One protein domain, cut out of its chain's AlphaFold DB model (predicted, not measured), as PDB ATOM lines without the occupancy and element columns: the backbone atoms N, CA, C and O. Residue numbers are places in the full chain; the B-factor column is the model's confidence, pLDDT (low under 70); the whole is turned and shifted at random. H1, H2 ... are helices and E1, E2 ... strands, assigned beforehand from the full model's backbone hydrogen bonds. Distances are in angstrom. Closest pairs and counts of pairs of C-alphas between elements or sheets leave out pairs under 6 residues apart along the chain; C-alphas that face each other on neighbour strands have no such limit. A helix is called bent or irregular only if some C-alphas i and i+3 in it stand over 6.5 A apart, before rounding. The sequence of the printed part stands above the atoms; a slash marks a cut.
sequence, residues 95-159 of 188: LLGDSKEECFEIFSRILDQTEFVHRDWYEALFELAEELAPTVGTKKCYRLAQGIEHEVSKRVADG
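AT A GLANCE: This is residues 95 to 159 of the 188 residues of an uncharacterized protein of bacterium (UniProt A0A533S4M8). A small two-stranded ribbon, E1 beside E2, has the first part of H1 packed against it, and H2 folds back across H1 from H1's far end, which makes a short body of a helix pair and a strand pair. H3 lies at one end of the long axis and the turn of the long link round Val 136 at the other, and this link folds back so that residues 130 to 131 pair with residues 142 to 143 of E2. The printed part has 65 residues with three named helices and two named strands, in the order E1, H1, H2, E2, H3; the sheet has the order E1, E2 and is antiparallel. The class is mostly helix, with 33 residues in helices and 7 in strands. The whole is only just compact, close to loose, with a radius of gyration of the C-alphas of 12.7 A, and its outline is a rod of 42 by 20 by 15 A.

IN THESE COORDINATES: The sheet is made of E1, residues 95 to 97, and E2, residues 140 to 143, which is 10.3 A from first to last C-alpha; E1 measures 6.8 A. E1 begins at C-alpha 95, at (1.004, 14.727, 120.773). H1, residues 100 to 114, is the longest helix at 21.2 A and begins at C-alpha 100, at (-8.744, 14.379, 120.407). H2, residues 119 to 126, is 11.4 A long. H3, residues 148 to 157, is 14.2 A long and ends at C-alpha 157, at (0.224, -11.360, 110.711).

HOW THE PARTS SIT: E1 and E2 are antiparallel neighbours, with 173 degrees between their N-to-C directions. The C-alphas of Leu 96 and Cys 141 face each other at 4.7 A. Across the pair, N 95 and O 142 are 2.9 A apart and N 140 and O 97 are 2.8 A apart, both within hydrogen-bond range. Residues 100 to 107 of H1 come near this sheet, with 14 pairs of C-alphas within 10 A to E1 and 10 to E2. The closest C-alphas of H1 and E1 are those of Cys 103 and Gly 97, 5.2 A apart; those of H1 and E2 are Lys 100 and Lys 140, 6.6 A apart. H1 and H2 touch, with the C-alphas of Ser 108 and Tyr 122 closest at 6.3 A. Their lines stand at a steep tilt of 56 degrees, and they run opposite ways. H2 and H3 are close but not clearly touching: their closest C-alphas, of Leu 125 and Ile 148, are 7.4 A apart. These two run opposite ways at a steep tilt of 62 degrees. H3 is apart from H1 and from E1, and H2 is apart from E1. Each O i to N i+4 pair is within hydrogen-bond range in H1 and H3; in H2 it is 2 of 4, with 4 of 5 O i to N i+3 pairs within range. H2 is irregular, with C-alphas 120 and 123 standing 7.1 A apart, and its line is a rough one.

THE WHOLE: The two C-alphas farthest apart are those of Val 136 and Ala 157, at 41.8 A; the first and last printed C-alphas, of Leu 95 and Gly 159, are 28.2 A apart. The printed part has no cut. The link from H2 to E2, residues 127 to 139, is long, with its C-alphas 6 to 23 A from the mean of the C-alphas, while the links E1 to H1, H1 to H2 and E2 to H3 are tight. The mean pLDDT of the printed part is 84.4, and H3 has a mean of 73. Five residues are under 70: residues 115 to 116, residue 147, residue 149 and residue 159.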
ATOM      1  N   LEU A  95       1.875  13.879 121.574       91.50
ATOM      2  CA  LEU A  95       1.004  14.727 120.773       91.50
ATOM      3  C   LEU A  95       0.267  15.689 121.696       91.50
ATOM      4  O   LEU A  95      -0.211  15.281 122.753       91.50
ATOM      5  N   LEU A  96       0.188  16.956 121.297       92.12
ATOM      6  CA  LEU A  96      -0.497  18.015 122.032       92.12
ATOM      7  C   LEU A  96      -1.476  18.724 121.099       92.12
ATOM      8  O   LEU A  96      -1.083  19.140 120.012       92.12
ATOM      9  N   GLY A  97      -2.712  18.909 121.555       92.38
ATOM     10  CA  GLY A  97      -3.776  19.586 120.812       92.38
ATOM     11  C   GLY A  97      -4.867  20.116 121.742       92.38
ATOM     12  O   GLY A  97      -4.842  19.882 122.951       92.38
ATOM     13  N   ASP A  98      -5.812  20.870 121.198       93.25
ATOM     14  CA  ASP A  98      -7.017  21.340 121.885       93.25
ATOM     15  C   ASP A  98      -8.120  20.274 121.937       93.25
ATOM     16  O   ASP A  98      -8.966  20.318 122.831       93.25
ATOM     17  N   SER A  99      -8.090  19.278 121.044       94.25
ATOM     18  CA  SER A  99      -9.045  18.165 121.040       94.25
ATOM     19  C   SER A  99      -8.404  16.815 120.692       94.25
ATOM     20  O   SER A  99      -7.226  16.739 120.328       94.25
ATOM     21  N   LYS A 100      -9.175  15.723 120.837       93.50
ATOM     22  CA  LYS A 100      -8.744  14.379 120.407       93.50
ATOM     23  C   LYS A 100      -8.567  14.343 118.890       93.50
ATOM     24  O   LYS A 100      -7.585  13.793 118.407       93.50
ATOM     25  N   GLU A 101      -9.490  14.969 118.172       94.25
ATOM     26  CA  GLU A 101      -9.517  15.053 116.713       94.25
ATOM     27  C   GLU A 101      -8.281  15.790 116.194       94.25
ATOM     28  O   GLU A 101      -7.601  15.279 115.314       94.25
ATOM     29  N   GLU A 102      -7.908  16.918 116.805       93.94
ATOM     30  CA  GLU A 102      -6.687  17.638 116.428       93.94
ATOM     31  C   GLU A 102      -5.426  16.797 116.687       93.94
ATOM     32  O   GLU A 102      -4.524  16.736 115.851       93.94
ATOM     33  N   CYS A 103      -5.363  16.086 117.821       92.69
ATOM     34  CA  CYS A 103      -4.247  15.177 118.095       92.69
ATOM     35  C   CYS A 103      -4.169  14.046 117.055       92.69
ATOM     36  O   CYS A 103      -3.073  13.686 116.625       92.69
ATOM     37  N   PHE A 104      -5.316  13.510 116.634       92.50
ATOM     38  CA  PHE A 104      -5.404  12.491 115.593       92.50
ATOM     39  C   PHE A 104      -4.986  13.028 114.216       92.50
ATOM     40  O   PHE A 104      -4.246  12.364 113.491       92.50
ATOM     41  N   GLU A 105      -5.379  14.251 113.859       91.31
ATOM     42  CA  GLU A 105      -4.931  14.904 112.627       91.31
ATOM     43  C   GLU A 105      -3.407  15.083 112.610       91.31
ATOM     44  O   GLU A 105      -2.754  14.723 111.629       91.31
ATOM     45  N   ILE A 106      -2.812  15.552 113.713       89.94
ATOM     46  CA  ILE A 106      -1.350  15.662 113.835       89.94
ATOM     47  C   ILE A 106      -0.695  14.280 113.698       89.94
ATOM     48  O   ILE A 106       0.284  14.142 112.963       89.94
ATOM     49  N   PHE A 107      -1.240  13.257 114.363       89.44
ATOM     50  CA  PHE A 107      -0.750  11.881 114.276       89.44
ATOM     51  C   PHE A 107      -0.764  11.349 112.839       89.44
ATOM     52  O   PHE A 107       0.262  10.889 112.340       89.44
ATOM     53  N   SER A 108      -1.908  11.460 112.161       88.38
ATOM     54  CA  SER A 108      -2.088  11.009 110.777       88.38
ATOM     55  C   SER A 108      -1.107  11.688 109.822       88.38
ATOM     56  O   SER A 108      -0.460  11.016 109.025       88.38
ATOM     57  N   ARG A 109      -0.891  12.999 109.980       87.75
ATOM     58  CA  ARG A 109       0.071  13.761 109.178       87.75
ATOM     59  C   ARG A 109       1.515  13.314 109.397       87.75
ATOM     60  O   ARG A 109       2.297  13.322 108.448       87.75
ATOM     61  N   ILE A 110       1.889  12.958 110.628       84.88
ATOM     62  CA  ILE A 110       3.212  12.386 110.916       84.88
ATOM     63  C   ILE A 110       3.354  11.036 110.203       84.88
ATOM     64  O   ILE A 110       4.374  10.809 109.558       84.88
ATOM     65  N   LEU A 111       2.333  10.175 110.268       82.62
ATOM     66  CA  LEU A 111       2.356   8.871 109.601       82.62
ATOM     67  C   LEU A 111       2.435   8.991 108.074       82.62
ATOM     68  O   LEU A 111       3.280   8.328 107.470       82.62
ATOM     69  N   ASP A 112       1.657   9.895 107.473       83.12
ATOM     70  CA  ASP A 112       1.697  10.180 106.031       83.12
ATOM     71  C   ASP A 112       3.107  10.587 105.575       83.12
ATOM     72  O   ASP A 112       3.579  10.144 104.533       83.12
ATOM     73  N   GLN A 113       3.815  11.397 106.369       79.75
ATOM     74  CA  GLN A 113       5.189  11.812 106.060       79.75
ATOM     75  C   GLN A 113       6.215  10.685 106.188       79.75
ATOM     76  O   GLN A 113       7.280  10.759 105.581       79.75
ATOM     77  N   THR A 114       5.929   9.678 107.010       72.25
ATOM     78  CA  THR A 114       6.815   8.521 107.195       72.25
ATOM     79  C   THR A 114       6.582   7.410 106.170       72.25
ATOM     80  O   THR A 114       7.364   6.465 106.155       72.25
ATOM     81  N   GLU A 115       5.527   7.506 105.343       66.75
ATOM     82  CA  GLU A 115       5.096   6.497 104.349       66.75
ATOM     83  C   GLU A 115       4.957   5.071 104.922       66.75
ATOM     84  O   GLU A 115       5.008   4.073 104.206       66.75
ATOM     85  N   PHE A 116       4.796   4.959 106.242       64.44
ATOM     86  CA  PHE A 116       5.035   3.711 106.960       64.44
ATOM     87  C   PHE A 116       3.820   2.769 106.973       64.44
ATOM     88  O   PHE A 116       3.975   1.552 107.079       64.44
ATOM     89  N   VAL A 117       2.597   3.303 106.878       71.06
ATOM     90  CA  VAL A 117       1.355   2.539 107.082       71.06
ATOM     91  C   VAL A 117       0.194   3.070 106.248       71.06
ATOM     92  O   VAL A 117       0.150   4.243 105.894       71.06
ATOM     93  N   HIS A 118      -0.779   2.203 105.957       78.06
ATOM     94  CA  HIS A 118      -1.993   2.596 105.247       78.06
ATOM     95  C   HIS A 118      -2.899   3.469 106.128       78.06
ATOM     96  O   HIS A 118      -3.060   3.197 107.320       78.06
ATOM     97  N   ARG A 119      -3.556   4.469 105.526       78.38
ATOM     98  CA  ARG A 119      -4.429   5.430 106.222       78.38
ATOM     99  C   ARG A 119      -5.530   4.771 107.055       78.38
ATOM    100  O   ARG A 119      -5.826   5.232 108.153       78.38
ATOM    101  N   ASP A 120      -6.092   3.668 106.566       80.31
ATOM    102  CA  ASP A 120      -7.154   2.922 107.262       80.31
ATOM    103  C   ASP A 120      -6.704   2.343 108.614       80.31
ATOM    104  O   ASP A 120      -7.532   1.966 109.438       80.31
ATOM    105  N   TRP A 121      -5.394   2.254 108.863       81.94
ATOM    106  CA  TRP A 121      -4.854   1.728 110.116       81.94
ATOM    107  C   TRP A 121      -4.612   2.826 111.156       81.94
ATOM    108  O   TRP A 121      -4.378   2.513 112.322       81.94
ATOM    109  N   TYR A 122      -4.684   4.105 110.775       86.12
ATOM    110  CA  TYR A 122      -4.291   5.219 111.644       86.12
ATOM    111  C   TYR A 122      -5.134   5.291 112.909       86.12
ATOM    112  O   TYR A 122      -4.586   5.454 113.993       86.12
ATOM    113  N   GLU A 123      -6.453   5.136 112.795       86.56
ATOM    114  CA  GLU A 123      -7.358   5.206 113.946       86.56
ATOM    115  C   GLU A 123      -7.052   4.092 114.955       86.56
ATOM    116  O   GLU A 123      -6.786   4.357 116.124       86.56
ATOM    117  N   ALA A 124      -6.951   2.849 114.483       84.50
ATOM    118  CA  ALA A 124      -6.640   1.700 115.329       84.50
ATOM    119  C   ALA A 124      -5.245   1.760 115.978       84.50
ATOM    120  O   ALA A 124      -5.026   1.114 117.008       84.50
ATOM    121  N   LEU A 125      -4.300   2.487 115.371       84.69
ATOM    122  CA  LEU A 125      -2.986   2.769 115.948       84.69
ATOM    123  C   LEU A 125      -3.036   3.924 116.950       84.69
ATOM    124  O   LEU A 125      -2.362   3.865 117.974       84.69
ATOM    125  N   PHE A 126      -3.840   4.953 116.687       88.69
ATOM    126  CA  PHE A 126      -4.014   6.073 117.605       88.69
ATOM    127  C   PHE A 126      -4.695   5.644 118.908       88.69
ATOM    128  O   PHE A 126      -4.305   6.108 119.974       88.69
ATOM    129  N   GLU A 127      -5.630   4.693 118.855       89.12
ATOM    130  CA  GLU A 127      -6.280   4.119 120.046       89.12
ATOM    131  C   GLU A 127      -5.310   3.384 120.995       89.12
ATOM    132  O   GLU A 127      -5.659   3.089 122.136       89.12
ATOM    133  N   LEU A 128      -4.078   3.097 120.564       87.81
ATOM    134  CA  LEU A 128      -3.027   2.567 121.438       87.81
ATOM    135  C   LEU A 128      -2.319   3.648 122.259       87.81
ATOM    136  O   LEU A 128      -1.552   3.321 123.168       87.81
ATOM    137  N   ALA A 129      -2.509   4.921 121.914       90.38
ATOM    138  CA  ALA A 129      -1.883   6.024 122.617       90.38
ATOM    139  C   ALA A 129      -2.508   6.210 124.008       90.38
ATOM    140  O   ALA A 129      -3.718   6.122 124.203       90.38
ATOM    141  N   GLU A 130      -1.664   6.502 124.993       92.38
ATOM    142  CA  GLU A 130      -2.089   6.749 126.370       92.38
ATOM    143  C   GLU A 130      -2.451   8.231 126.529       92.38
ATOM    144  O   GLU A 130      -1.582   9.094 126.377       92.38
ATOM    145  N   GLU A 131      -3.707   8.546 126.857       93.56
ATOM    146  CA  GLU A 131      -4.092   9.919 127.205       93.56
ATOM    147  C   GLU A 131      -3.497  10.307 128.568       93.56
ATOM    148  O   GLU A 131      -3.728   9.653 129.587       93.56
ATOM    149  N   LEU A 132      -2.752  11.413 128.597       93.00
ATOM    150  CA  LEU A 132      -2.299  12.056 129.823       93.00
ATOM    151  C   LEU A 132      -3.278  13.169 130.190       93.00
ATOM    152  O   LEU A 132      -3.284  14.240 129.577       93.00
ATOM    153  N   ALA A 133      -4.100  12.911 131.207       91.56
ATOM    154  CA  ALA A 133      -5.106  13.862 131.655       91.56
ATOM    155  C   ALA A 133      -4.460  15.180 132.138       91.56
ATOM    156  O   ALA A 133      -3.516  15.151 132.941       91.56
ATOM    157  N   PRO A 134      -4.964  16.347 131.697       93.00
ATOM    158  CA  PRO A 134      -4.469  17.622 132.183       93.00
ATOM    159  C   PRO A 134      -4.843  17.820 133.651       93.00
ATOM    160  O   PRO A 134      -5.956  17.538 134.082       93.00
ATOM    161  N   THR A 135      -3.897  18.344 134.427       93.75
ATOM    162  CA  THR A 135      -4.137  18.751 135.820       93.75
ATOM    163  C   THR A 135      -4.709  20.158 135.891       93.75
ATOM    164  O   THR A 135      -5.547  20.458 136.733       93.75
ATOM    165  N   VAL A 136      -4.243  21.029 134.996       93.44
ATOM    166  CA  VAL A 136      -4.775  22.377 134.796       93.44
ATOM    167  C   VAL A 136      -4.992  22.566 133.303       93.44
ATOM    168  O   VAL A 136      -4.154  22.143 132.504       93.44
ATOM    169  N   GLY A 137      -6.083  23.237 132.942       92.38
ATOM    170  CA  GLY A 137      -6.413  23.555 131.558       92.38
ATOM    171  C   GLY A 137      -7.176  22.449 130.839       92.38
ATOM    172  O   GLY A 137      -7.675  21.507 131.452       92.38
ATOM    173  N   THR A 138      -7.303  22.610 129.526       93.75
ATOM    174  CA  THR A 138      -8.135  21.753 128.666       93.75
ATOM    175  C   THR A 138      -7.350  21.085 127.546       93.75
ATOM    176  O   THR A 138      -7.929  20.296 126.803       93.75
ATOM    177  N   LYS A 139      -6.047  21.379 127.415       93.62
ATOM    178  CA  LYS A 139      -5.195  20.761 126.395       93.62
ATOM    179  C   LYS A 139      -5.206  19.239 126.527       93.62
ATOM    180  O   LYS A 139      -5.109  18.691 127.627       93.62
ATOM    181  N   LYS A 140      -5.293  18.573 125.382       94.25
ATOM    182  CA  LYS A 140      -5.189  17.127 125.243       94.25
ATOM    183  C   LYS A 140      -3.746  16.741 124.972       94.25
ATOM    184  O   LYS A 140      -3.060  17.393 124.186       94.25
ATOM    185  N   CYS A 141      -3.292  15.690 125.649       93.88
ATOM    186  CA  CYS A 141      -1.968  15.129 125.458       93.88
ATOM    187  C   CYS A 141      -2.054  13.613 125.339       93.88
ATOM    188  O   CYS A 141      -2.614  12.960 126.216       93.88
ATOM    189  N   TYR A 142      -1.471  13.066 124.277       93.69
ATOM    190  CA  TYR A 142      -1.391  11.627 124.054       93.69
ATOM    191  C   TYR A 142       0.067  11.208 123.980       93.69
ATOM    192  O   TYR A 142       0.836  11.784 123.210       93.69
ATOM    193  N   ARG A 143       0.447  10.202 124.768       91.44
ATOM    194  CA  ARG A 143       1.737   9.535 124.618       91.44
ATOM    195  C   ARG A 143       1.590   8.394 123.623       91.44
ATOM    196  O   ARG A 143       0.834   7.456 123.863       91.44
ATOM    197  N   LEU A 144       2.347   8.460 122.541       86.69
ATOM    198  CA  LEU A 144       2.412   7.420 121.530       86.69
ATOM    199  C   LEU A 144       2.934   6.112 122.131       86.69
ATOM    200  O   LEU A 144       3.833   6.100 122.982       86.69
ATOM    201  N   ALA A 145       2.357   4.997 121.684       78.62
ATOM    202  CA  ALA A 145       2.867   3.677 122.011       78.62
ATOM    203  C   ALA A 145       4.274   3.510 121.417       78.62
ATOM    204  O   ALA A 145       4.535   3.895 120.277       78.62
ATOM    205  N   GLN A 146       5.196   2.928 122.182       72.50
ATOM    206  CA  GLN A 146       6.499   2.557 121.637       72.50
ATOM    207  C   GLN A 146       6.354   1.302 120.772       72.50
ATOM    208  O   GLN A 146       5.601   0.396 121.119       72.50
ATOM    209  N   GLY A 147       7.092   1.243 119.660       68.12
ATOM    210  CA  GLY A 147       7.102   0.064 118.791       68.12
ATOM    211  C   GLY A 147       5.845  -0.100 117.937       68.12
ATOM    212  O   GLY A 147       5.434  -1.231 117.691       68.12
ATOM    213  N   ILE A 148       5.257   1.004 117.455       71.25
ATOM    214  CA  ILE A 148       4.136   0.990 116.492       71.25
ATOM    215  C   ILE A 148       4.424   0.027 115.332       71.25
ATOM    216  O   ILE A 148       3.557  -0.749 114.955       71.25
ATOM    217  N   GLU A 149       5.659  -0.007 114.832       69.06
ATOM    218  CA  GLU A 149       6.090  -0.910 113.756       69.06
ATOM    219  C   GLU A 149       5.899  -2.398 114.088       69.06
ATOM    220  O   GLU A 149       5.463  -3.192 113.248       69.06
ATOM    221  N   HIS A 150       6.197  -2.780 115.330       71.31
ATOM    222  CA  HIS A 150       6.036  -4.150 115.802       71.31
ATOM    223  C   HIS A 150       4.556  -4.512 115.944       71.31
ATOM    224  O   HIS A 150       4.141  -5.594 115.530       71.31
ATOM    225  N   GLU A 151       3.748  -3.594 116.473       72.81
ATOM    226  CA  GLU A 151       2.305  -3.789 116.615       72.81
ATOM    227  C   GLU A 151       1.602  -3.863 115.251       72.81
ATOM    228  O   GLU A 151       0.726  -4.705 115.053       72.81
ATOM    229  N   VAL A 152       2.038  -3.056 114.279       73.38
ATOM    230  CA  VAL A 152       1.602  -3.148 112.878       73.38
ATOM    231  C   VAL A 152       1.950  -4.519 112.308       73.38
ATOM    232  O   VAL A 152       1.065  -5.212 111.810       73.38
ATOM    233  N   SER A 153       3.208  -4.949 112.440       70.31
ATOM    234  CA  SER A 153       3.671  -6.249 111.930       70.31
ATOM    235  C   SER A 153       2.868  -7.413 112.516       70.31
ATOM    236  O   SER A 153       2.449  -8.315 111.792       70.31
ATOM    237  N   LYS A 154       2.597  -7.369 113.824       78.38
ATOM    238  CA  LYS A 154       1.789  -8.368 114.524       78.38
ATOM    239  C   LYS A 154       0.337  -8.375 114.039       78.38
ATOM    240  O   LYS A 154      -0.189  -9.431 113.707       78.38
ATOM    241  N   ARG A 155      -0.313  -7.212 113.940       76.06
ATOM    242  CA  ARG A 155      -1.722  -7.119 113.509       76.06
ATOM    243  C   ARG A 155      -1.935  -7.493 112.049       76.06
ATOM    244  O   ARG A 155      -3.007  -7.993 111.717       76.06
ATOM    245  N   VAL A 156      -0.935  -7.278 111.198       74.69
ATOM    246  CA  VAL A 156      -0.929  -7.790 109.823       74.69
ATOM    247  C   VAL A 156      -0.840  -9.318 109.826       74.69
ATOM    248  O   VAL A 156      -1.642  -9.965 109.159       74.69
ATOM    249  N   ALA A 157       0.077  -9.904 110.607       73.88
ATOM    250  CA  ALA A 157       0.224 -11.360 110.711       73.88
ATOM    251  C   ALA A 157      -1.035 -12.049 111.273       73.88
ATOM    252  O   ALA A 157      -1.426 -13.109 110.790       73.88
ATOM    253  N   ASP A 158      -1.699 -11.412 112.240       77.81
ATOM    254  CA  ASP A 158      -2.925 -11.909 112.871       77.81
ATOM    255  C   ASP A 158      -4.196 -11.630 112.031       77.81
ATOM    256  O   ASP A 158      -5.297 -12.014 112.425       77.81
ATOM    257  N   GLY A 159      -4.081 -10.936 110.888       68.19
ATOM    258  CA  GLY A 159      -5.205 -10.594 110.001       68.19
ATOM    259  C   GLY A 159      -6.142  -9.489 110.519       68.19
ATOM    260  O   GLY A 159      -7.188  -9.236 109.921       68.19
TER     261      GLY A 159